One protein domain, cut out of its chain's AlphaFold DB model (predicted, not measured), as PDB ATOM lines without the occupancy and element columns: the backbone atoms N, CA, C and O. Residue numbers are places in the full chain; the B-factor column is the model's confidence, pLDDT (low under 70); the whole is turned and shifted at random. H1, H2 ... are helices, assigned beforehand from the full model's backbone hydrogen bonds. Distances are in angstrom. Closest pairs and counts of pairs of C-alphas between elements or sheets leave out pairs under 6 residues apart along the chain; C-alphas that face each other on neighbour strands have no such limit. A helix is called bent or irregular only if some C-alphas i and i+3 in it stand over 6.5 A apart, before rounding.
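This is residues 2 to 164 of the 277 residues of an uncharacterized protein of Asbolus verrucosus (UniProt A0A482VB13). Three long helices make an elongated, loosely packed body: H2 and H3 lie along its two sides, and the bent H7, with its arms H7a and H7b, runs between them. Short helices H4, H5 and H6 make a small head at one end, and at that same end residues 2 to 20 of H1 stick out as a free arm. The printed part has 163 residues, with seven named helices in the order H1 to H7 and no named strand; the class is all helix. The whole is loose, with a radius of gyration of the C-alphas of 22.2 A, and spans 67 by 41 by 30 A.

Find C-alpha 2 at (92.892, 374.395, -11.850); from there H1, residues 2 to 23, runs 31.4 A. H2, residues 27 to 63, is the longest helix, 51.4 A; it is irregular, with C-alphas 32 and 35 7.5 A apart, and has a kink of 52 degrees near residue 34. H3, residues 74 to 106, begins at C-alpha (106.414, 419.943, 32.240) and runs 47.6 A. Next come H4, residues 112 to 115, H5, residues 117 to 122, and H6, residues 129 to 138, 14.2 A long. H7, residues 140 to 164, was assigned as one helix by its hydrogen bonds but is bent, with C-alphas 147 and 150 7.1 A apart; H7a, residues 140 to 147, measures 10.4 A and H7b, residues 150 to 164, measures 21.3 A and ends with C-alpha 164 at (95.276, 412.120, 24.780).

H1 touches no helix. Residues 42 to 47 of H2 touch H7a, closest at the C-alphas of Cys 46 and Met 147, 6.0 A, at a steep tilt of 55 degrees, the same way. Residues 46 to 57 of H2 touch H7b, closest at the C-alphas of Ile 50 and Pro 150, 6.0 A. Look at residues 95 to 106 of H3, which touch H7a; the closest C-alphas, of Ala 102 and Pro 141, are 4.8 A apart. H3 and H7b are close but not clearly touching, at a shallow tilt of 4 degrees, opposite ways. H2 and H3 are apart. H5 and H6 form a hairpin, closest at the C-alphas of Phe 122 and Glu 129, 4.8 A. H4 and H5 touch only at the corner, where the C-alphas of Lys 113 and Ala 120 are 4.6 A apart. The helix packing is mostly crossed, the helices standing at steep angles to each other: leaving out those that touch only at the corner or at their ends, 1 of the 5 pairs that touch and have a tilt is at a shallow tilt, that of H3 and H6 at 3 degrees. Every O i to N i+4 pair is within hydrogen-bond range in H1, H3, H5, H6, H7a and H7b, against 29 of 33 in H2; H4 is too short for such a pair.

The C-alphas farthest apart, of Lys 23 and Gly 73, are 68.1 A apart. The printed part has no cut and no long link. Its mean pLDDT is 87.1; look for values under 70 at 15 residues, among them 2 to 7 and 23 to 25.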
ATOM      1  N   LYS A   2      91.770 374.838 -12.730       54.84
ATOM      2  CA  LYS A   2      92.892 374.395 -11.850       54.84
ATOM      3  C   LYS A   2      92.802 374.882 -10.390       54.84
ATOM      4  O   LYS A   2      93.228 374.177  -9.485       54.84
ATOM      5  N   TYR A   3      92.226 376.063 -10.170       54.47
ATOM      6  CA  TYR A   3      92.080 376.659  -8.837       54.47
ATOM      7  C   TYR A   3      90.986 375.976  -7.993       54.47
ATOM      8  O   TYR A   3      91.193 375.690  -6.820       54.47
ATOM      9  N   GLU A   4      89.854 375.630  -8.614       65.00
ATOM     10  CA  GLU A   4      88.758 374.895  -7.959       65.00
ATOM     11  C   GLU A   4      89.185 373.470  -7.590       65.00
ATOM     12  O   GLU A   4      88.813 372.949  -6.544       65.00
ATOM     13  N   GLU A   5      90.029 372.846  -8.414       66.12
ATOM     14  CA  GLU A   5      90.547 371.500  -8.163       66.12
ATOM     15  C   GLU A   5      91.483 371.452  -6.937       66.12
ATOM     16  O   GLU A   5      91.490 370.475  -6.182       66.12
ATOM     17  N   GLN A   6      92.232 372.532  -6.692       57.06
ATOM     18  CA  GLN A   6      93.078 372.699  -5.505       57.06
ATOM     19  C   GLN A   6      92.256 372.939  -4.231       57.06
ATOM     20  O   GLN A   6      92.564 372.370  -3.182       57.06
ATOM     21  N   GLU A   7      91.185 373.726  -4.326       66.62
ATOM     22  CA  GLU A   7      90.298 374.030  -3.198       66.62
ATOM     23  C   GLU A   7      89.489 372.798  -2.760       66.62
ATOM     24  O   GLU A   7      89.344 372.517  -1.564       66.62
ATOM     25  N   VAL A   8      89.049 371.986  -3.725       75.50
ATOM     26  CA  VAL A   8      88.378 370.707  -3.463       75.50
ATOM     27  C   VAL A   8      89.340 369.714  -2.809       75.50
ATOM     28  O   VAL A   8      88.967 369.089  -1.815       75.50
ATOM     29  N   LYS A   9      90.594 369.611  -3.274       72.50
ATOM     30  CA  LYS A   9      91.606 368.747  -2.636       72.50
ATOM     31  C   LYS A   9      91.877 369.135  -1.181       72.50
ATOM     32  O   LYS A   9      91.839 368.261  -0.318       72.50
ATOM     33  N   GLN A  10      92.062 370.424  -0.891       63.81
ATOM     34  CA  GLN A  10      92.280 370.897   0.484       63.81
ATOM     35  C   GLN A  10      91.068 370.658   1.391       63.81
ATOM     36  O   GLN A  10      91.216 370.382   2.582       63.81
ATOM     37  N   THR A  11      89.859 370.755   0.840       77.44
ATOM     38  CA  THR A  11      88.625 370.513   1.594       77.44
ATOM     39  C   THR A  11      88.452 369.025   1.905       77.44
ATOM     40  O   THR A  11      88.127 368.665   3.036       77.44
ATOM     41  N   VAL A  12      88.735 368.147   0.938       76.50
ATOM     42  CA  VAL A  12      88.685 366.687   1.110       76.50
ATOM     43  C   VAL A  12      89.726 366.215   2.126       76.50
ATOM     44  O   VAL A  12      89.403 365.397   2.982       76.50
ATOM     45  N   GLU A  13      90.936 366.770   2.107       68.81
ATOM     46  CA  GLU A  13      91.990 366.438   3.073       68.81
ATOM     47  C   GLU A  13      91.593 366.819   4.510       68.81
ATOM     48  O   GLU A  13      91.668 365.987   5.416       68.81
ATOM     49  N   LYS A  14      91.043 368.026   4.714       72.00
ATOM     50  CA  LYS A  14      90.521 368.468   6.021       72.00
ATOM     51  C   LYS A  14      89.340 367.624   6.503       72.00
ATOM     52  O   LYS A  14      89.234 367.349   7.700       72.00
ATOM     53  N   LEU A  15      88.463 367.190   5.594       73.12
ATOM     54  CA  LEU A  15      87.336 366.305   5.906       73.12
ATOM     55  C   LEU A  15      87.803 364.895   6.280       73.12
ATOM     56  O   LEU A  15      87.287 364.336   7.244       73.12
ATOM     57  N   ILE A  16      88.802 364.341   5.589       69.31
ATOM     58  CA  ILE A  16      89.404 363.042   5.926       69.31
ATOM     59  C   ILE A  16      90.127 363.121   7.269       69.31
ATOM     60  O   ILE A  16      89.972 362.224   8.094       69.31
ATOM     61  N   GLN A  17      90.858 364.203   7.529       59.75
ATOM     62  CA  GLN A  17      91.550 364.417   8.798       59.75
ATOM     63  C   GLN A  17      90.556 364.570   9.956       59.75
ATOM     64  O   GLN A  17      90.724 363.937  10.993       59.75
ATOM     65  N   THR A  18      89.474 365.327   9.753       70.56
ATOM     66  CA  THR A  18      88.385 365.475  10.732       70.56
ATOM     67  C   THR A  18      87.641 364.155  10.938       70.56
ATOM     68  O   THR A  18      87.331 363.792  12.066       70.56
ATOM     69  N   TYR A  19      87.403 363.384   9.877       76.75
ATOM     70  CA  TYR A  19      86.788 362.060   9.960       76.75
ATOM     71  C   TYR A  19      87.677 361.057  10.703       76.75
ATOM     72  O   TYR A  19      87.195 360.345  11.577       76.75
ATOM     73  N   MET A  20      88.975 361.007  10.399       66.75
ATOM     74  CA  MET A  20      89.949 360.154  11.088       66.75
ATOM     75  C   MET A  20      90.079 360.545  12.558       66.75
ATOM     76  O   MET A  20      90.093 359.665  13.417       66.75
ATOM     77  N   PHE A  21      90.094 361.850  12.840       66.25
ATOM     78  CA  PHE A  21      90.069 362.401  14.188       66.25
ATOM     79  C   PHE A  21      88.821 361.940  14.934       66.25
ATOM     80  O   PHE A  21      88.974 361.310  15.966       66.25
ATOM     81  N   LEU A  22      87.620 362.142  14.376       72.00
ATOM     82  CA  LEU A  22      86.342 361.737  14.976       72.00
ATOM     83  C   LEU A  22      86.197 360.213  15.127       72.00
ATOM     84  O   LEU A  22      85.616 359.750  16.103       72.00
ATOM     85  N   LYS A  23      86.724 359.423  14.185       67.88
ATOM     86  CA  LYS A  23      86.611 357.956  14.184       67.88
ATOM     87  C   LYS A  23      87.574 357.282  15.162       67.88
ATOM     88  O   LYS A  23      87.225 356.255  15.732       67.88
ATOM     89  N   LYS A  24      88.777 357.835  15.345       66.31
ATOM     90  CA  LYS A  24      89.777 357.359  16.319       66.31
ATOM     91  C   LYS A  24      89.711 358.120  17.653       66.31
ATOM     92  O   LYS A  24      90.593 357.943  18.489       66.31
ATOM     93  N   PHE A  25      88.704 358.976  17.857       66.19
ATOM     94  CA  PHE A  25      88.630 359.862  19.017       66.19
ATOM     95  C   PHE A  25      88.250 359.123  20.298       66.19
ATOM     96  O   PHE A  25      87.096 359.103  20.722       66.19
ATOM     97  N   GLU A  26      89.232 358.536  20.964       78.00
ATOM     98  CA  GLU A  26      89.065 358.193  22.371       78.00
ATOM     99  C   GLU A  26      89.206 359.480  23.189       78.00
ATOM    100  O   GLU A  26      90.138 360.261  22.982       78.00
ATOM    101  N   GLY A  27      88.297 359.718  24.140       80.25
ATOM    102  CA  GLY A  27      88.320 360.934  24.966       80.25
ATOM    103  C   GLY A  27      89.660 361.169  25.677       80.25
ATOM    104  O   GLY A  27      90.040 362.311  25.920       80.25
ATOM    105  N   VAL A  28      90.424 360.100  25.930       81.88
ATOM    106  CA  VAL A  28      91.789 360.163  26.471       81.88
ATOM    107  C   VAL A  28      92.735 360.918  25.531       81.88
ATOM    108  O   VAL A  28      93.472 361.787  25.991       81.88
ATOM    109  N   TYR A  29      92.684 360.662  24.219       79.56
ATOM    110  CA  TYR A  29      93.493 361.385  23.233       79.56
ATOM    111  C   TYR A  29      93.088 362.853  23.123       79.56
ATOM    112  O   TYR A  29      93.957 363.714  22.993       79.56
ATOM    113  N   PHE A  30      91.790 363.158  23.229       82.31
ATOM    114  CA  PHE A  30      91.341 364.546  23.253       82.31
ATOM    115  C   PHE A  30      91.929 365.302  24.432       82.31
ATOM    116  O   PHE A  30      92.554 366.335  24.235       82.31
ATOM    117  N   ILE A  31      91.757 364.780  25.649       86.50
ATOM    118  CA  ILE A  31      92.242 365.429  26.872       86.50
ATOM    119  C   ILE A  31      93.754 365.647  26.785       86.50
ATOM    120  O   ILE A  31      94.249 366.706  27.166       86.50
ATOM    121  N   LYS A  32      94.471 364.672  26.219       87.50
ATOM    122  CA  LYS A  32      95.919 364.721  26.038       87.50
ATOM    123  C   LYS A  32      96.374 365.829  25.082       87.50
ATOM    124  O   LYS A  32      97.312 366.549  25.399       87.50
ATOM    125  N   TYR A  33      95.711 365.981  23.933       87.44
ATOM    126  CA  TYR A  33      96.128 366.910  22.870       87.44
ATOM    127  C   TYR A  33      95.347 368.235  22.833       87.44
ATOM    128  O   TYR A  33      95.715 369.151  22.092       87.44
ATOM    129  N   ALA A  34      94.287 368.372  23.632       88.12
ATOM    130  CA  ALA A  34      93.437 369.559  23.686       88.12
ATOM    131  C   ALA A  34      94.207 370.868  23.937       88.12
ATOM    132  O   ALA A  34      93.893 371.841  23.250       88.12
ATOM    133  N   PRO A  35      95.216 370.939  24.834       90.12
ATOM    134  CA  PRO A  35      95.944 372.185  25.074       90.12
ATOM    135  C   PRO A  35      96.585 372.757  23.807       90.12
ATOM    136  O   PRO A  35      96.431 373.943  23.516       90.12
ATOM    137  N   LEU A  36      97.234 371.906  23.006       88.00
ATOM    138  CA  LEU A  36      97.831 372.322  21.740       88.00
ATOM    139  C   LEU A  36      96.754 372.731  20.733       88.00
ATOM    140  O   LEU A  36      96.913 373.738  20.053       88.00
ATOM    141  N   TYR A  37      95.652 371.983  20.649       86.12
ATOM    142  CA  TYR A  37      94.568 372.286  19.713       86.12
ATOM    143  C   TYR A  37      93.929 373.651  20.005       86.12
ATOM    144  O   TYR A  37      93.762 374.474  19.106       86.12
ATOM    145  N   VAL A  38      93.644 373.933  21.278       88.94
ATOM    146  CA  VAL A  38      93.136 375.239  21.725       88.94
ATOM    147  C   VAL A  38      94.173 376.338  21.474       88.94
ATOM    148  O   VAL A  38      93.816 377.409  20.980       88.94
ATOM    149  N   GLY A  39      95.454 376.066  21.740       91.00
ATOM    150  CA  GLY A  39      96.553 376.983  21.427       91.00
ATOM    151  C   GLY A  39      96.645 377.317  19.934       91.00
ATOM    152  O   GLY A  39      96.785 378.482  19.571       91.00
ATOM    153  N   MET A  40      96.476 376.327  19.057       90.38
ATOM    154  CA  MET A  40      96.464 376.519  17.605       90.38
ATOM    155  C   MET A  40      95.251 377.328  17.139       90.38
ATOM    156  O   MET A  40      95.405 378.232  16.318       90.38
ATOM    157  N   CYS A  41      94.060 377.081  17.696       90.69
ATOM    158  CA  CYS A  41      92.887 377.925  17.440       90.69
ATOM    159  C   CYS A  41      93.159 379.390  17.810       90.69
ATOM    160  O   CYS A  41      92.788 380.300  17.069       90.69
ATOM    161  N   TYR A  42      93.843 379.620  18.933       93.88
ATOM    162  CA  TYR A  42      94.236 380.957  19.354       93.88
ATOM    163  C   TYR A  42      95.264 381.594  18.401       93.88
ATOM    164  O   TYR A  42      95.083 382.736  17.991       93.88
ATOM    165  N   ILE A  43      96.285 380.853  17.960       94.06
ATOM    166  CA  ILE A  43      97.259 381.319  16.954       94.06
ATOM    167  C   ILE A  43      96.560 381.725  15.650       94.06
ATOM    168  O   ILE A  43      96.849 382.789  15.102       94.06
ATOM    169  N   LEU A  44      95.626 380.908  15.156       92.31
ATOM    170  CA  LEU A  44      94.855 381.217  13.950       92.31
ATOM    171  C   LEU A  44      94.026 382.493  14.129       92.31
ATOM    172  O   LEU A  44      93.986 383.334  13.229       92.31
ATOM    173  N   LEU A  45      93.421 382.673  15.307       94.06
ATOM    174  CA  LEU A  45      92.725 383.907  15.657       94.06
ATOM    175  C   LEU A  45      93.681 385.109  15.655       94.06
ATOM    176  O   LEU A  45      93.329 386.153  15.111       94.06
ATOM    177  N   CYS A  46      94.898 384.983  16.194       95.44
ATOM    178  CA  CYS A  46      95.915 386.037  16.130       95.44
ATOM    179  C   CYS A  46      96.260 386.392  14.679       95.44
ATOM    180  O   CYS A  46      96.190 387.559  14.308       95.44
ATOM    181  N   ILE A  47      96.565 385.404  13.833       93.44
ATOM    182  CA  ILE A  47      96.911 385.631  12.418       93.44
ATOM    183  C   ILE A  47      95.773 386.345  11.678       93.44
ATOM    184  O   ILE A  47      96.027 387.285  10.928       93.44
ATOM    185  N   ALA A  48      94.523 385.942  11.915       92.81
ATOM    186  CA  ALA A  48      93.360 386.569  11.294       92.81
ATOM    187  C   ALA A  48      93.107 387.997  11.809       92.81
ATOM    188  O   ALA A  48      92.708 388.876  11.044       92.81
ATOM    189  N   THR A  49      93.332 388.242  13.102       92.31
ATOM    190  CA  THR A  49      93.023 389.531  13.738       92.31
ATOM    191  C   THR A  49      94.105 390.581  13.522       92.31
ATOM    192  O   THR A  49      93.740 391.735  13.313       92.31
ATOM    193  N   ILE A  50      95.393 390.215  13.487       93.00
ATOM    194  CA  ILE A  50      96.521 391.161  13.380       93.00
ATOM    195  C   ILE A  50      96.361 392.148  12.210       93.00
ATOM    196  O   ILE A  50      96.480 393.352  12.449       93.00
ATOM    197  N   PRO A  51      96.073 391.738  10.956       92.19
ATOM    198  CA  PRO A  51      95.917 392.692   9.857       92.19
ATOM    199  C   PRO A  51      94.752 393.662  10.084       92.19
ATOM    200  O   PRO A  51      94.858 394.850   9.772       92.19
ATOM    201  N   HIS A  52      93.650 393.162  10.650       90.00
ATOM    202  CA  HIS A  52      92.461 393.960  10.926       90.00
ATOM    203  C   HIS A  52      92.705 394.957  12.060       90.00
ATOM    204  O   HIS A  52      92.482 396.150  11.878       90.00
ATOM    205  N   SER A  53      93.227 394.506  13.203       88.50
ATOM    206  CA  SER A  53      93.538 395.370  14.343       88.50
ATOM    207  C   SER A  53      94.615 396.395  14.001       88.50
ATOM    208  O   SER A  53      94.471 397.557  14.366       88.50
ATOM    209  N   THR A  54      95.644 396.015  13.236       90.19
ATOM    210  CA  THR A  54      96.661 396.963  12.745       90.19
ATOM    211  C   THR A  54      96.016 398.063  11.914       90.19
ATOM    212  O   THR A  54      96.279 399.240  12.152       90.19
ATOM    213  N   ARG A  55      95.137 397.701  10.970       89.62
ATOM    214  CA  ARG A  55      94.420 398.672  10.139       89.62
ATOM    215  C   ARG A  55      93.545 399.591  10.984       89.62
ATOM    216  O   ARG A  55      93.639 400.798  10.827       89.62
ATOM    217  N   VAL A  56      92.763 399.040  11.912       88.00
ATOM    218  CA  VAL A  56      91.908 399.830  12.814       88.00
ATOM    219  C   VAL A  56      92.734 400.823  13.630       88.00
ATOM    220  O   VAL A  56      92.358 401.987  13.723       88.00
ATOM    221  N   VAL A  57      93.868 400.397  14.190       85.75
ATOM    222  CA  VAL A  57      94.755 401.269  14.976       85.75
ATOM    223  C   VAL A  57      95.360 402.373  14.106       85.75
ATOM    224  O   VAL A  57      95.326 403.540  14.492       85.75
ATOM    225  N   VAL A  58      95.885 402.027  12.927       88.00
ATOM    226  CA  VAL A  58      96.483 402.996  11.995       88.00
ATOM    227  C   VAL A  58      95.440 403.985  11.485       88.00
ATOM    228  O   VAL A  58      95.683 405.187  11.526       88.00
ATOM    229  N   ASP A  59      94.275 403.511  11.049       87.44
ATOM    230  CA  ASP A  59      93.205 404.363  10.527       87.44
ATOM    231  C   ASP A  59      92.626 405.264  11.625       87.44
ATOM    232  O   ASP A  59      92.380 406.446  11.380       87.44
ATOM    233  N   ALA A  60      92.465 404.755  12.851       83.06
ATOM    234  CA  ALA A  60      92.040 405.570  13.986       83.06
ATOM    235  C   ALA A  60      93.025 406.720  14.239       83.06
ATOM    236  O   ALA A  60      92.610 407.867  14.367       83.06
ATOM    237  N   PHE A  61      94.329 406.445  14.250       83.56
ATOM    238  CA  PHE A  61      95.342 407.477  14.484       83.56
ATOM    239  C   PHE A  61      95.617 408.368  13.271       83.56
ATOM    240  O   PHE A  61      96.061 409.499  13.436       83.56
ATOM    241  N   LYS A  62      95.323 407.919  12.053       84.25
ATOM    242  CA  LYS A  62      95.434 408.759  10.857       84.25
ATOM    243  C   LYS A  62      94.313 409.793  10.773       84.25
ATOM    244  O   LYS A  62      94.558 410.909  10.324       84.25
ATOM    245  N   ASN A  63      93.103 409.415  11.181       80.25
ATOM    246  CA  ASN A  63      91.910 410.249  11.028       80.25
ATOM    247  C   ASN A  63      91.602 411.105  12.264       80.25
ATOM    248  O   ASN A  63      90.858 412.074  12.162       80.25
ATOM    249  N   ILE A  64      92.144 410.763  13.436       74.81
ATOM    250  CA  ILE A  64      91.910 411.528  14.663       74.81
ATOM    251  C   ILE A  64      93.076 412.506  14.868       74.81
ATOM    252  O   ILE A  64      94.205 412.057  15.076       74.81
ATOM    253  N   PRO A  65      92.841 413.833  14.859       73.31
ATOM    254  CA  PRO A  65      93.878 414.794  15.210       73.31
ATOM    255  C   PRO A  65      94.313 414.572  16.665       73.31
ATOM    256  O   PRO A  65      93.492 414.558  17.580       73.31
ATOM    257  N   MET A  66      95.614 414.376  16.882       75.94
ATOM    258  CA  MET A  66      96.192 414.047  18.188       75.94
ATOM    259  C   MET A  66      97.107 415.152  18.686       75.94
ATOM    260  O   MET A  66      98.005 415.591  17.973       75.94
ATOM    261  N   TRP A  67      96.961 415.552  19.946       77.06
ATOM    262  CA  TRP A  67      97.866 416.534  20.529       77.06
ATOM    263  C   TRP A  67      99.282 415.974  20.630       77.06
ATOM    264  O   TRP A  67      99.488 414.814  21.011       77.06
ATOM    265  N   ARG A  68     100.272 416.826  20.346       77.94
ATOM    266  CA  ARG A  68     101.660 416.494  20.655       77.94
ATOM    267  C   ARG A  68     101.834 416.440  22.169       77.94
ATOM    268  O   ARG A  68     101.298 417.261  22.917       77.94
ATOM    269  N   TRP A  69     102.608 415.466  22.622       76.56
ATOM    270  CA  TRP A  69     102.819 415.208  24.044       76.56
ATOM    271  C   TRP A  69     103.635 416.310  24.745       76.56
ATOM    272  O   TRP A  69     103.560 416.426  25.968       76.56
ATOM    273  N   ASP A  70     104.384 417.118  23.990       77.06
ATOM    274  CA  ASP A  70     105.232 418.222  24.463       77.06
ATOM    275  C   ASP A  70     104.500 419.569  24.556       77.06
ATOM    276  O   ASP A  70     105.040 420.537  25.085       77.06
ATOM    277  N   CYS A  71     103.249 419.654  24.094       76.88
ATOM    278  CA  CYS A  71     102.467 420.888  24.186       76.88
ATOM    279  C   CYS A  71     101.842 421.119  25.575       76.88
ATOM    280  O   CYS A  71     101.271 422.186  25.828       76.88
ATOM    281  N   ALA A  72     101.932 420.143  26.483       78.69
ATOM    282  CA  ALA A  72     101.483 420.287  27.863       78.69
ATOM    283  C   ALA A  72     102.634 420.695  28.788       78.69
ATOM    284  O   ALA A  72     103.782 420.328  28.575       78.69
ATOM    285  N   GLY A  73     102.330 421.427  29.862       86.50
ATOM    286  CA  GLY A  73     103.353 421.843  30.825       86.50
ATOM    287  C   GLY A  73     104.143 420.663  31.417       86.50
ATOM    288  O   GLY A  73     103.603 419.563  31.579       86.50
ATOM    289  N   ASN A  74     105.391 420.927  31.831       92.75
ATOM    290  CA  ASN A  74     106.414 419.943  32.240       92.75
ATOM    291  C   ASN A  74     105.912 418.796  33.137       92.75
ATOM    292  O   ASN A  74     106.412 417.675  33.068       92.75
ATOM    293  N   LYS A  75     104.926 419.050  34.008       94.56
ATOM    294  CA  LYS A  75     104.352 418.028  34.898       94.56
ATOM    295  C   LYS A  75     103.623 416.917  34.134       94.56
ATOM    296  O   LYS A  75     103.785 415.747  34.478       94.56
ATOM    297  N   ILE A  76     102.801 417.270  33.144       93.00
ATOM    298  CA  ILE A  76     102.027 416.302  32.352       93.00
ATOM    299  C   ILE A  76     102.949 415.567  31.389       93.00
ATOM    300  O   ILE A  76     102.897 414.343  31.319       93.00
ATOM    301  N   GLU A  77     103.855 416.297  30.746       91.31
ATOM    302  CA  GLU A  77     104.872 415.731  29.863       91.31
ATOM    303  C   GLU A  77     105.723 414.672  30.585       91.31
ATOM    304  O   GLU A  77     105.821 413.527  30.141       91.31
ATOM    305  N   LYS A  78     106.261 415.006  31.770       94.94
ATOM    306  CA  LYS A  78     107.039 414.070  32.597       94.94
ATOM    307  C   LYS A  78     106.221 412.843  33.001       94.94
ATOM    308  O   LYS A  78     106.767 411.742  33.054       94.94
ATOM    309  N   LYS A  79     104.924 413.016  33.274       95.75
ATOM    310  CA  LYS A  79     104.023 411.906  33.601       95.75
ATOM    311  C   LYS A  79     103.840 410.965  32.406       95.75
ATOM    312  O   LYS A  79     104.028 409.764  32.573       95.75
ATOM    313  N   ILE A  80     103.529 411.504  31.223       93.50
ATOM    314  CA  ILE A  80     103.372 410.723  29.984       93.50
ATOM    315  C   ILE A  80     104.669 409.972  29.666       93.50
ATOM    316  O   ILE A  80     104.634 408.759  29.479       93.50
ATOM    317  N   LYS A  81     105.824 410.653  29.706       92.56
ATOM    318  CA  LYS A  81     107.143 410.033  29.485       92.56
ATOM    319  C   LYS A  81     107.429 408.888  30.454       92.56
ATOM    320  O   LYS A  81     107.919 407.841  30.039       92.56
ATOM    321  N   ASN A  82     107.130 409.071  31.740       94.81
ATOM    322  CA  ASN A  82     107.369 408.035  32.739       94.81
ATOM    323  C   ASN A  82     106.485 406.800  32.506       94.81
ATOM    324  O   ASN A  82     106.981 405.678  32.531       94.81
ATOM    325  N   GLU A  83     105.194 406.998  32.234       95.25
ATOM    326  CA  GLU A  83     104.277 405.889  31.943       95.25
ATOM    327  C   GLU A  83     104.629 405.174  30.631       95.25
ATOM    328  O   GLU A  83     104.643 403.944  30.594       95.25
ATOM    329  N   ALA A  84     105.001 405.917  29.584       92.94
ATOM    330  CA  ALA A  84     105.482 405.347  28.327       92.94
ATOM    331  C   ALA A  84     106.763 404.519  28.530       92.94
ATOM    332  O   ALA A  84     106.869 403.407  28.018       92.94
ATOM    333  N   LYS A  85     107.711 405.004  29.346       92.81
ATOM    334  CA  LYS A  85     108.933 404.261  29.690       92.81
ATOM    335  C   LYS A  85     108.628 402.958  30.433       92.81
ATOM    336  O   LYS A  85     109.231 401.931  30.116       92.81
ATOM    337  N   ILE A  86     107.702 402.986  31.395       94.31
ATOM    338  CA  ILE A  86     107.266 401.787  32.131       94.31
ATOM    339  C   ILE A  86     106.659 400.773  31.160       94.31
ATOM    340  O   ILE A  86     107.046 399.607  31.172       94.31
ATOM    341  N   MET A  87     105.765 401.222  30.277       92.19
ATOM    342  CA  MET A  87     105.131 400.369  29.273       92.19
ATOM    343  C   MET A  87     106.148 399.760  28.295       92.19
ATOM    344  O   MET A  87     106.107 398.559  28.046       92.19
ATOM    345  N   ASN A  88     107.101 400.548  27.792       88.56
ATOM    346  CA  ASN A  88     108.159 400.045  26.909       88.56
ATOM    347  C   ASN A  88     109.028 398.999  27.609       88.56
ATOM    348  O   ASN A  88     109.319 397.953  27.038       88.56
ATOM    349  N   THR A  89     109.398 399.254  28.866       91.50
ATOM    350  CA  THR A  89     110.157 398.293  29.679       91.50
ATOM    351  C   THR A  89     109.383 396.987  29.843       91.50
ATOM    352  O   THR A  89     109.947 395.914  29.649       91.50
ATOM    353  N   PHE A  90     108.084 397.075  30.141       91.88
ATOM    354  CA  PHE A  90     107.213 395.911  30.257       91.88
ATOM    355  C   PHE A  90     107.180 395.091  28.960       91.88
ATOM    356  O   PHE A  90     107.388 393.882  29.012       91.88
ATOM    357  N   PHE A  91     106.995 395.729  27.800       89.19
ATOM    358  CA  PHE A  91     106.982 395.025  26.514       89.19
ATOM    359  C   PHE A  91     108.318 394.369  26.170       89.19
ATOM    360  O   PHE A  91     108.318 393.247  25.674       89.19
ATOM    361  N   ILE A  92     109.447 395.020  26.469       89.69
ATOM    362  CA  ILE A  92     110.781 394.440  26.254       89.69
ATOM    363  C   ILE A  92     110.961 393.188  27.116       89.69
ATOM    364  O   ILE A  92     111.326 392.134  26.600       89.69
ATOM    365  N   VAL A  93     110.666 393.278  28.416       93.06
ATOM    366  CA  VAL A  93     110.761 392.129  29.330       93.06
ATOM    367  C   VAL A  93     109.827 391.008  28.879       93.06
ATOM    368  O   VAL A  93     110.229 389.847  28.844       93.06
ATOM    369  N   TYR A  94     108.599 391.343  28.483       92.94
ATOM    370  CA  TYR A  94     107.623 390.349  28.058       92.94
ATOM    371  C   TYR A  94     108.025 389.668  26.740       92.94
ATOM    372  O   TYR A  94     107.932 388.447  26.639       92.94
ATOM    373  N   ALA A  95     108.578 390.411  25.776       89.62
ATOM    374  CA  ALA A  95     109.128 389.850  24.542       89.62
ATOM    375  C   ALA A  95     110.318 388.909  24.806       89.62
ATOM    376  O   ALA A  95     110.405 387.847  24.188       89.62
ATOM    377  N   ILE A  96     111.200 389.250  25.755       91.19
ATOM    378  CA  ILE A  96     112.303 388.373  26.181       91.19
ATOM    379  C   ILE A  96     111.751 387.080  26.787       91.19
ATOM    380  O   ILE A  96     112.176 385.999  26.391       91.19
ATOM    381  N   LEU A  97     110.780 387.170  27.701       95.25
ATOM    382  CA  LEU A  97     110.170 385.993  28.333       95.25
ATOM    383  C   LEU A  97     109.486 385.078  27.314       95.25
ATOM    384  O   LEU A  97     109.674 383.865  27.362       95.25
ATOM    385  N   VAL A  98     108.736 385.650  26.368       94.12
ATOM    386  CA  VAL A  98     108.103 384.896  25.278       94.12
ATOM    387  C   VAL A  98     109.153 384.232  24.391       94.12
ATOM    388  O   VAL A  98     109.004 383.064  24.050       94.12
ATOM    389  N   THR A  99     110.239 384.934  24.064       89.69
ATOM    390  CA  THR A  99     111.324 384.379  23.245       89.69
ATOM    391  C   THR A  99     112.039 383.236  23.963       89.69
ATOM    392  O   THR A  99     112.242 382.181  23.371       89.69
ATOM    393  N   LEU A 100     112.369 383.398  25.249       94.56
ATOM    394  CA  LEU A 100     112.963 382.335  26.066       94.56
ATOM    395  C   LEU A 100     112.032 381.126  26.163       94.56
ATOM    396  O   LEU A 100     112.471 379.999  25.954       94.56
ATOM    397  N   SER A 101     110.743 381.357  26.415       95.19
ATOM    398  CA  SER A 101     109.737 380.293  26.434       95.19
ATOM    399  C   SER A 101     109.668 379.573  25.089       95.19
ATOM    400  O   SER A 101     109.691 378.346  25.053       95.19
ATOM    401  N   ALA A 102     109.661 380.305  23.977       93.25
ATOM    402  CA  ALA A 102     109.623 379.709  22.651       93.25
ATOM    403  C   ALA A 102     110.894 378.911  22.324       93.25
ATOM    404  O   ALA A 102     110.789 377.834  21.751       93.25
ATOM    405  N   ILE A 103     112.078 379.382  22.739       91.31
ATOM    406  CA  ILE A 103     113.342 378.639  22.605       91.31
ATOM    407  C   ILE A 103     113.287 377.326  23.389       91.31
ATOM    408  O   ILE A 103     113.720 376.302  22.871       91.31
ATOM    409  N   LEU A 104     112.716 377.322  24.599       94.31
ATOM    410  CA  LEU A 104     112.546 376.085  25.368       94.31
ATOM    411  C   LEU A 104     111.672 375.062  24.626       94.31
ATOM    412  O   LEU A 104     111.993 373.881  24.655       94.31
ATOM    413  N   HIS A 105     110.646 375.497  23.887       91.12
ATOM    414  CA  HIS A 105     109.817 374.602  23.059       91.12
ATOM    415  C   HIS A 105     110.541 374.081  21.799       91.12
ATOM    416  O   HIS A 105     110.124 373.088  21.198       91.12
ATOM    417  N   VAL A 106     111.637 374.725  21.380       94.75
ATOM    418  CA  VAL A 106     112.490 374.234  20.284       94.75
ATOM    419  C   VAL A 106     113.373 373.068  20.739       94.75
ATOM    420  O   VAL A 106     113.802 372.273  19.905       94.75
ATOM    421  N   ILE A 107     113.645 372.930  22.039       94.56
ATOM    422  CA  ILE A 107     114.460 371.829  22.558       94.56
ATOM    423  C   ILE A 107     113.626 370.539  22.515       94.56
ATOM    424  O   ILE A 107     112.508 370.532  23.029       94.56
ATOM    425  N   PRO A 108     114.117 369.461  21.882       94.69
ATOM    426  CA  PRO A 108     113.400 368.197  21.834       94.69
ATOM    427  C   PRO A 108     113.300 367.521  23.198       94.69
ATOM    428  O   PRO A 108     114.304 367.357  23.888       94.69
ATOM    429  N   ASP A 109     112.089 367.081  23.534       94.31
ATOM    430  CA  ASP A 109     111.754 366.290  24.711       94.31
ATOM    431  C   ASP A 109     111.242 364.902  24.284       94.31
ATOM    432  O   ASP A 109     110.571 364.744  23.257       94.31
ATOM    433  N   SER A 110     111.568 363.868  25.062       94.06
ATOM    434  CA  SER A 110     111.090 362.503  24.817       94.06
ATOM    435  C   SER A 110     109.569 362.382  24.900       94.06
ATOM    436  O   SER A 110     108.986 361.527  24.227       94.06
ATOM    437  N   ASP A 111     108.922 363.249  25.678       93.75
ATOM    438  CA  ASP A 111     107.480 363.231  25.896       93.75
ATOM    439  C   ASP A 111     106.691 364.018  24.841       93.75
ATOM    440  O   ASP A 111     105.456 363.989  24.828       93.75
ATOM    441  N   ASP A 112     107.368 364.666  23.891       92.44
ATOM    442  CA  ASP A 112     106.716 365.507  22.885       92.44
ATOM    443  C   ASP A 112     105.714 364.734  22.018       92.44
ATOM    444  O   ASP A 112     104.640 365.244  21.700       92.44
ATOM    445  N   LYS A 113     105.985 363.461  21.708       91.88
ATOM    446  CA  LYS A 113     105.045 362.580  20.982       91.88
ATOM    447  C   LYS A 113     103.743 362.355  21.755       91.88
ATOM    448  O   LYS A 113     102.684 362.090  21.181       91.88
ATOM    449  N   TYR A 114     103.804 362.457  23.078       90.38
ATOM    450  CA  TYR A 114     102.650 362.292  23.941       90.38
ATOM    451  C   TYR A 114     101.875 363.594  24.116       90.38
ATOM    452  O   TYR A 114     100.661 363.519  24.259       90.38
ATOM    453  N   MET A 115     102.520 364.757  24.058       89.25
ATOM    454  CA  MET A 115     101.860 366.047  24.303       89.25
ATOM    455  C   MET A 115     101.442 366.782  23.023       89.25
ATOM    456  O   MET A 115     100.491 367.563  23.035       89.25
ATOM    457  N   ILE A 116     102.121 366.529  21.903       91.62
ATOM    458  CA  ILE A 116     101.983 367.292  20.661       91.62
ATOM    459  C   ILE A 116     101.681 366.325  19.511       91.62
ATOM    460  O   ILE A 116     102.538 365.582  19.035       91.62
ATOM    461  N   TYR A 117     100.429 366.359  19.045       89.56
ATOM    462  CA  TYR A 117      99.918 365.439  18.026       89.56
ATOM    463  C   TYR A 117     100.749 365.397  16.724       89.56
ATOM    464  O   TYR A 117     100.997 364.295  16.239       89.56
ATOM    465  N   PRO A 118     101.254 366.525  16.177       92.25
ATOM    466  CA  PRO A 118     102.156 366.487  15.024       92.25
ATOM    467  C   PRO A 118     103.366 365.556  15.188       92.25
ATOM    468  O   PRO A 118     103.667 364.815  14.262       92.25
ATOM    469  N   PHE A 119     104.016 365.502  16.358       94.00
ATOM    470  CA  PHE A 119     105.144 364.578  16.557       94.00
ATOM    471  C   PHE A 119     104.706 363.114  16.621       94.00
ATOM    472  O   PHE A 119     105.446 362.244  16.168       94.00
ATOM    473  N   ALA A 120     103.506 362.832  17.144       92.06
ATOM    474  CA  ALA A 120     102.935 361.486  17.084       92.06
ATOM    475  C   ALA A 120     102.711 361.045  15.628       92.06
ATOM    476  O   ALA A 120     103.025 359.913  15.281       92.06
ATOM    477  N   LEU A 121     102.235 361.959  14.775       91.25
ATOM    478  CA  LEU A 121     102.045 361.715  13.345       91.25
ATOM    479  C   LEU A 121     103.381 361.542  12.607       91.25
ATOM    480  O   LEU A 121     103.515 360.649  11.779       91.25
ATOM    481  N   PHE A 122     104.388 362.364  12.913       94.62
ATOM    482  CA  PHE A 122     105.709 362.262  12.282       94.62
ATOM    483  C   PHE A 122     106.409 360.938  12.601       94.62
ATOM    484  O   PHE A 122     107.135 360.424  11.755       94.62
ATOM    485  N   ALA A 123     106.150 360.354  13.776       93.88
ATOM    486  CA  ALA A 123     106.676 359.044  14.156       93.88
ATOM    487  C   ALA A 123     106.130 357.885  13.294       93.88
ATOM    488  O   ALA A 123     106.731 356.813  13.271       93.88
ATOM    489  N   GLU A 124     105.030 358.087  12.555       93.19
ATOM    490  CA  GLU A 124     104.549 357.125  11.551       93.19
ATOM    491  C   GLU A 124     105.432 357.112  10.282       93.19
ATOM    492  O   GLU A 124     105.348 356.173   9.489       93.19
ATOM    493  N   PHE A 125     106.323 358.101  10.112       94.62
ATOM    494  CA  PHE A 125     107.249 358.247   8.981       94.62
ATOM    495  C   PHE A 125     108.713 358.343   9.466       94.62
ATOM    496  O   PHE A 125     109.295 359.433   9.450       94.62
ATOM    497  N   PRO A 126     109.354 357.225   9.866       93.25
ATOM    498  CA  PRO A 126     110.653 357.246  10.555       93.25
ATOM    499  C   PRO A 126     111.778 357.955   9.788       93.25
ATOM    500  O   PRO A 126     112.633 358.595  10.393       93.25
ATOM    501  N   GLU A 127     111.765 357.876   8.453       97.00
ATOM    502  CA  GLU A 127     112.756 358.530   7.584       97.00
ATOM    503  C   GLU A 127     112.680 360.066   7.640       97.00
ATOM    504  O   GLU A 127     113.693 360.746   7.486       97.00
ATOM    505  N   TRP A 128     111.489 360.616   7.899       95.50
ATOM    506  CA  TRP A 128     111.210 362.056   7.873       95.50
ATOM    507  C   TRP A 128     110.960 362.652   9.258       95.50
ATOM    508  O   TRP A 128     110.908 363.877   9.382       95.50
ATOM    509  N   GLU A 129     110.838 361.820  10.297       94.12
ATOM    510  CA  GLU A 129     110.456 362.232  11.651       94.12
ATOM    511  C   GLU A 129     111.312 363.398  12.163       94.12
ATOM    512  O   GLU A 129     110.786 364.423  12.602       94.12
ATOM    513  N   ASN A 130     112.636 363.273  12.044       94.88
ATOM    514  CA  ASN A 130     113.571 364.293  12.508       94.88
ATOM    515  C   ASN A 130     113.433 365.602  11.721       94.88
ATOM    516  O   ASN A 130     113.412 366.675  12.320       94.88
ATOM    517  N   ILE A 131     113.327 365.526  10.391       95.62
ATOM    518  CA  ILE A 131     113.245 366.712   9.527       95.62
ATOM    519  C   ILE A 131     111.936 367.457   9.798       95.62
ATOM    520  O   ILE A 131     111.962 368.646  10.114       95.62
ATOM    521  N   LEU A 132     110.801 366.752   9.751       94.56
ATOM    522  CA  LEU A 132     109.481 367.325  10.029       94.56
ATOM    523  C   LEU A 132     109.401 367.877  11.453       94.56
ATOM    524  O   LEU A 132     108.858 368.961  11.669       94.56
ATOM    525  N   GLY A 133     110.002 367.171  12.412       95.50
ATOM    526  CA  GLY A 133     110.079 367.608  13.794       95.50
ATOM    527  C   GLY A 133     110.832 368.928  13.954       95.50
ATOM    528  O   GLY A 133     110.308 369.856  14.570       95.50
ATOM    529  N   TRP A 134     112.021 369.059  13.363       96.50
ATOM    530  CA  TRP A 134     112.790 370.308  13.396       96.50
ATOM    531  C   TRP A 134     112.093 371.447  12.652       96.50
ATOM    532  O   TRP A 134     112.041 372.566  13.170       96.50
ATOM    533  N   CYS A 135     111.496 371.168  11.489       95.81
ATOM    534  CA  CYS A 135     110.693 372.144  10.755       95.81
ATOM    535  C   CYS A 135     109.550 372.678  11.626       95.81
ATOM    536  O   CYS A 135     109.414 373.891  11.771       95.81
ATOM    537  N   PHE A 136     108.783 371.798  12.274       95.06
ATOM    538  CA  PHE A 136     107.693 372.202  13.160       95.06
ATOM    539  C   PHE A 136     108.197 373.012  14.362       95.06
ATOM    540  O   PHE A 136     107.673 374.093  14.632       95.06
ATOM    541  N   ARG A 137     109.262 372.562  15.040       95.25
ATOM    542  CA  ARG A 137     109.840 373.278  16.193       95.25
ATOM    543  C   ARG A 137     110.324 374.673  15.851       95.25
ATOM    544  O   ARG A 137     110.106 375.599  16.627       95.25
ATOM    545  N   SER A 138     110.935 374.840  14.680       94.62
ATOM    546  CA  SER A 138     111.452 376.136  14.231       94.62
ATOM    547  C   SER A 138     110.370 377.222  14.134       94.62
ATOM    548  O   SER A 138     110.691 378.409  14.147       94.62
ATOM    549  N   THR A 139     109.087 376.838  14.110       94.31
ATOM    550  CA  THR A 139     107.961 377.778  14.101       94.31
ATOM    551  C   THR A 139     107.667 378.393  15.474       94.31
ATOM    552  O   THR A 139     107.160 379.514  15.523       94.31
ATOM    553  N   PHE A 140     108.013 377.738  16.594       93.81
ATOM    554  CA  PHE A 140     107.640 378.197  17.942       93.81
ATOM    555  C   PHE A 140     108.090 379.632  18.275       93.81
ATOM    556  O   PHE A 140     107.265 380.383  18.803       93.81
ATOM    557  N   PRO A 141     109.323 380.079  17.943       92.50
ATOM    558  CA  PRO A 141     109.734 381.473  18.136       92.50
ATOM    559  C   PRO A 141     108.816 382.479  17.437       92.50
ATOM    560  O   PRO A 141     108.428 383.488  18.026       92.50
ATOM    561  N   VAL A 142     108.416 382.179  16.200       92.25
ATOM    562  CA  VAL A 142     107.507 383.027  15.422       92.25
ATOM    563  C   VAL A 142     106.105 383.007  16.027       92.25
ATOM    564  O   VAL A 142     105.491 384.061  16.187       92.25
ATOM    565  N   LEU A 143     105.612 381.830  16.418       93.75
ATOM    566  CA  LEU A 143     104.293 381.672  17.031       93.75
ATOM    567  C   LEU A 143     104.175 382.438  18.353       93.75
ATOM    568  O   LEU A 143     103.177 383.125  18.565       93.75
ATOM    569  N   GLY A 144     105.208 382.404  19.200       92.88
ATOM    570  CA  GLY A 144     105.240 383.178  20.443       92.88
ATOM    571  C   GLY A 144     105.082 384.684  20.196       92.88
ATOM    572  O   GLY A 144     104.273 385.347  20.849       92.88
ATOM    573  N   LEU A 145     105.792 385.220  19.198       91.62
ATOM    574  CA  LEU A 145     105.688 386.632  18.810       91.62
ATOM    575  C   LEU A 145     104.348 386.971  18.137       91.62
ATOM    576  O   LEU A 145     103.817 388.066  18.319       91.62
ATOM    577  N   LEU A 146     103.748 386.048  17.386       93.62
ATOM    578  CA  LEU A 146     102.413 386.260  16.819       93.62
ATOM    579  C   LEU A 146     101.349 386.351  17.918       93.62
ATOM    580  O   LEU A 146     100.501 387.242  17.883       93.62
ATOM    581  N   MET A 147     101.431 385.485  18.929       93.88
ATOM    582  CA  MET A 147     100.467 385.431  20.030       93.88
ATOM    583  C   MET A 147     100.443 386.709  20.884       93.88
ATOM    584  O   MET A 147      99.382 387.119  21.350       93.88
ATOM    585  N   ILE A 148     101.579 387.393  21.069       93.94
ATOM    586  CA  ILE A 148     101.649 388.628  21.879       93.94
ATOM    587  C   ILE A 148     101.138 389.880  21.140       93.94
ATOM    588  O   ILE A 148     100.797 390.894  21.763       93.94
ATOM    589  N   THR A 149     101.089 389.837  19.806       90.69
ATOM    590  CA  THR A 149     100.895 391.030  18.973       90.69
ATOM    591  C   THR A 149      99.517 391.682  19.166       90.69
ATOM    592  O   THR A 149      99.488 392.885  19.444       90.69
ATOM    593  N   PRO A 150      98.378 390.955  19.122       92.38
ATOM    594  CA  PRO A 150      97.057 391.569  19.301       92.38
ATOM    595  C   PRO A 150      96.907 392.286  20.647       92.38
ATOM    596  O   PRO A 150      96.413 393.411  20.709       92.38
ATOM    597  N   TYR A 151      97.394 391.676  21.732       92.06
ATOM    598  CA  TYR A 151      97.352 392.294  23.059       92.06
ATOM    599  C   TYR A 151      98.197 393.561  23.125       92.06
ATOM    600  O   TYR A 151      97.760 394.570  23.677       92.06
ATOM    601  N   SER A 152      99.385 393.526  22.521       91.25
ATOM    602  CA  SER A 152     100.279 394.683  22.471       91.25
ATOM    603  C   SER A 152      99.641 395.852  21.721       91.25
ATOM    604  O   SER A 152      99.732 396.990  22.175       91.25
ATOM    605  N   GLN A 153      98.918 395.575  20.633       89.88
ATOM    606  CA  GLN A 153      98.179 396.584  19.873       89.88
ATOM    607  C   GLN A 153      97.036 397.208  20.680       89.88
ATOM    608  O   GLN A 153      96.895 398.430  20.687       89.88
ATOM    609  N   VAL A 154      96.256 396.397  21.404       90.38
ATOM    610  CA  VAL A 154      95.174 396.898  22.269       90.38
ATOM    611  C   VAL A 154      95.735 397.756  23.403       90.38
ATOM    612  O   VAL A 154      95.248 398.858  23.644       90.38
ATOM    613  N   ILE A 155      96.789 397.293  24.082       92.12
ATOM    614  CA  ILE A 155      97.444 398.047  25.160       92.12
ATOM    615  C   ILE A 155      98.021 399.361  24.622       92.12
ATOM    616  O   ILE A 155      97.857 400.403  25.259       92.12
ATOM    617  N   TYR A 156      98.669 399.332  23.455       89.12
ATOM    618  CA  TYR A 156      99.179 400.531  22.792       89.12
ATOM    619  C   TYR A 156      98.055 401.534  22.517       89.12
ATOM    620  O   TYR A 156      98.149 402.693  22.925       89.12
ATOM    621  N   PHE A 157      96.962 401.074  21.906       89.38
ATOM    622  CA  PHE A 157      95.803 401.901  21.590       89.38
ATOM    623  C   PHE A 157      95.186 402.538  22.844       89.38
ATOM    624  O   PHE A 157      95.012 403.756  22.912       89.38
ATOM    625  N   CYS A 158      94.937 401.736  23.884       91.88
ATOM    626  CA  CYS A 158      94.390 402.205  25.158       91.88
ATOM    627  C   CYS A 158      95.297 403.234  25.845       91.88
ATOM    628  O   CYS A 158      94.807 404.240  26.364       91.88
ATOM    629  N   ASN A 159      96.616 403.016  25.853       91.81
ATOM    630  CA  ASN A 159      97.550 403.972  26.448       91.81
ATOM    631  C   ASN A 159      97.641 405.265  25.643       91.81
ATOM    632  O   ASN A 159      97.726 406.340  26.234       91.81
ATOM    633  N   HIS A 160      97.543 405.189  24.318       89.50
ATOM    634  CA  HIS A 160      97.483 406.385  23.494       89.50
ATOM    635  C   HIS A 160      96.240 407.223  23.825       89.50
ATOM    636  O   HIS A 160      96.365 408.412  24.117       89.50
ATOM    637  N   ILE A 161      95.053 406.602  23.890       88.00
ATOM    638  CA  ILE A 161      93.817 407.280  24.322       88.00
ATOM    639  C   ILE A 161      94.002 407.897  25.709       88.00
ATOM    640  O   ILE A 161      93.664 409.058  25.927       88.00
ATOM    641  N   LYS A 162      94.578 407.149  26.652       93.62
ATOM    642  CA  LYS A 162      94.854 407.634  28.008       93.62
ATOM    643  C   LYS A 162      95.738 408.887  28.006       93.62
ATOM    644  O   LYS A 162      95.456 409.825  28.752       93.62
ATOM    645  N   PHE A 163      96.777 408.935  27.174       92.69
ATOM    646  CA  PHE A 163      97.643 410.110  27.051       92.69
ATOM    647  C   PHE A 163      96.920 411.295  26.409       92.69
ATOM    648  O   PHE A 163      97.012 412.402  26.942       92.69
ATOM    649  N   GLN A 164      96.124 411.071  25.361       89.19
ATOM    650  CA  GLN A 164      95.276 412.120  24.780       89.19
ATOM    651  C   GLN A 164      94.288 412.674  25.820       89.19
ATOM    652  O   GLN A 164      94.127 413.886  25.940       89.19
TER     653      GLN A 164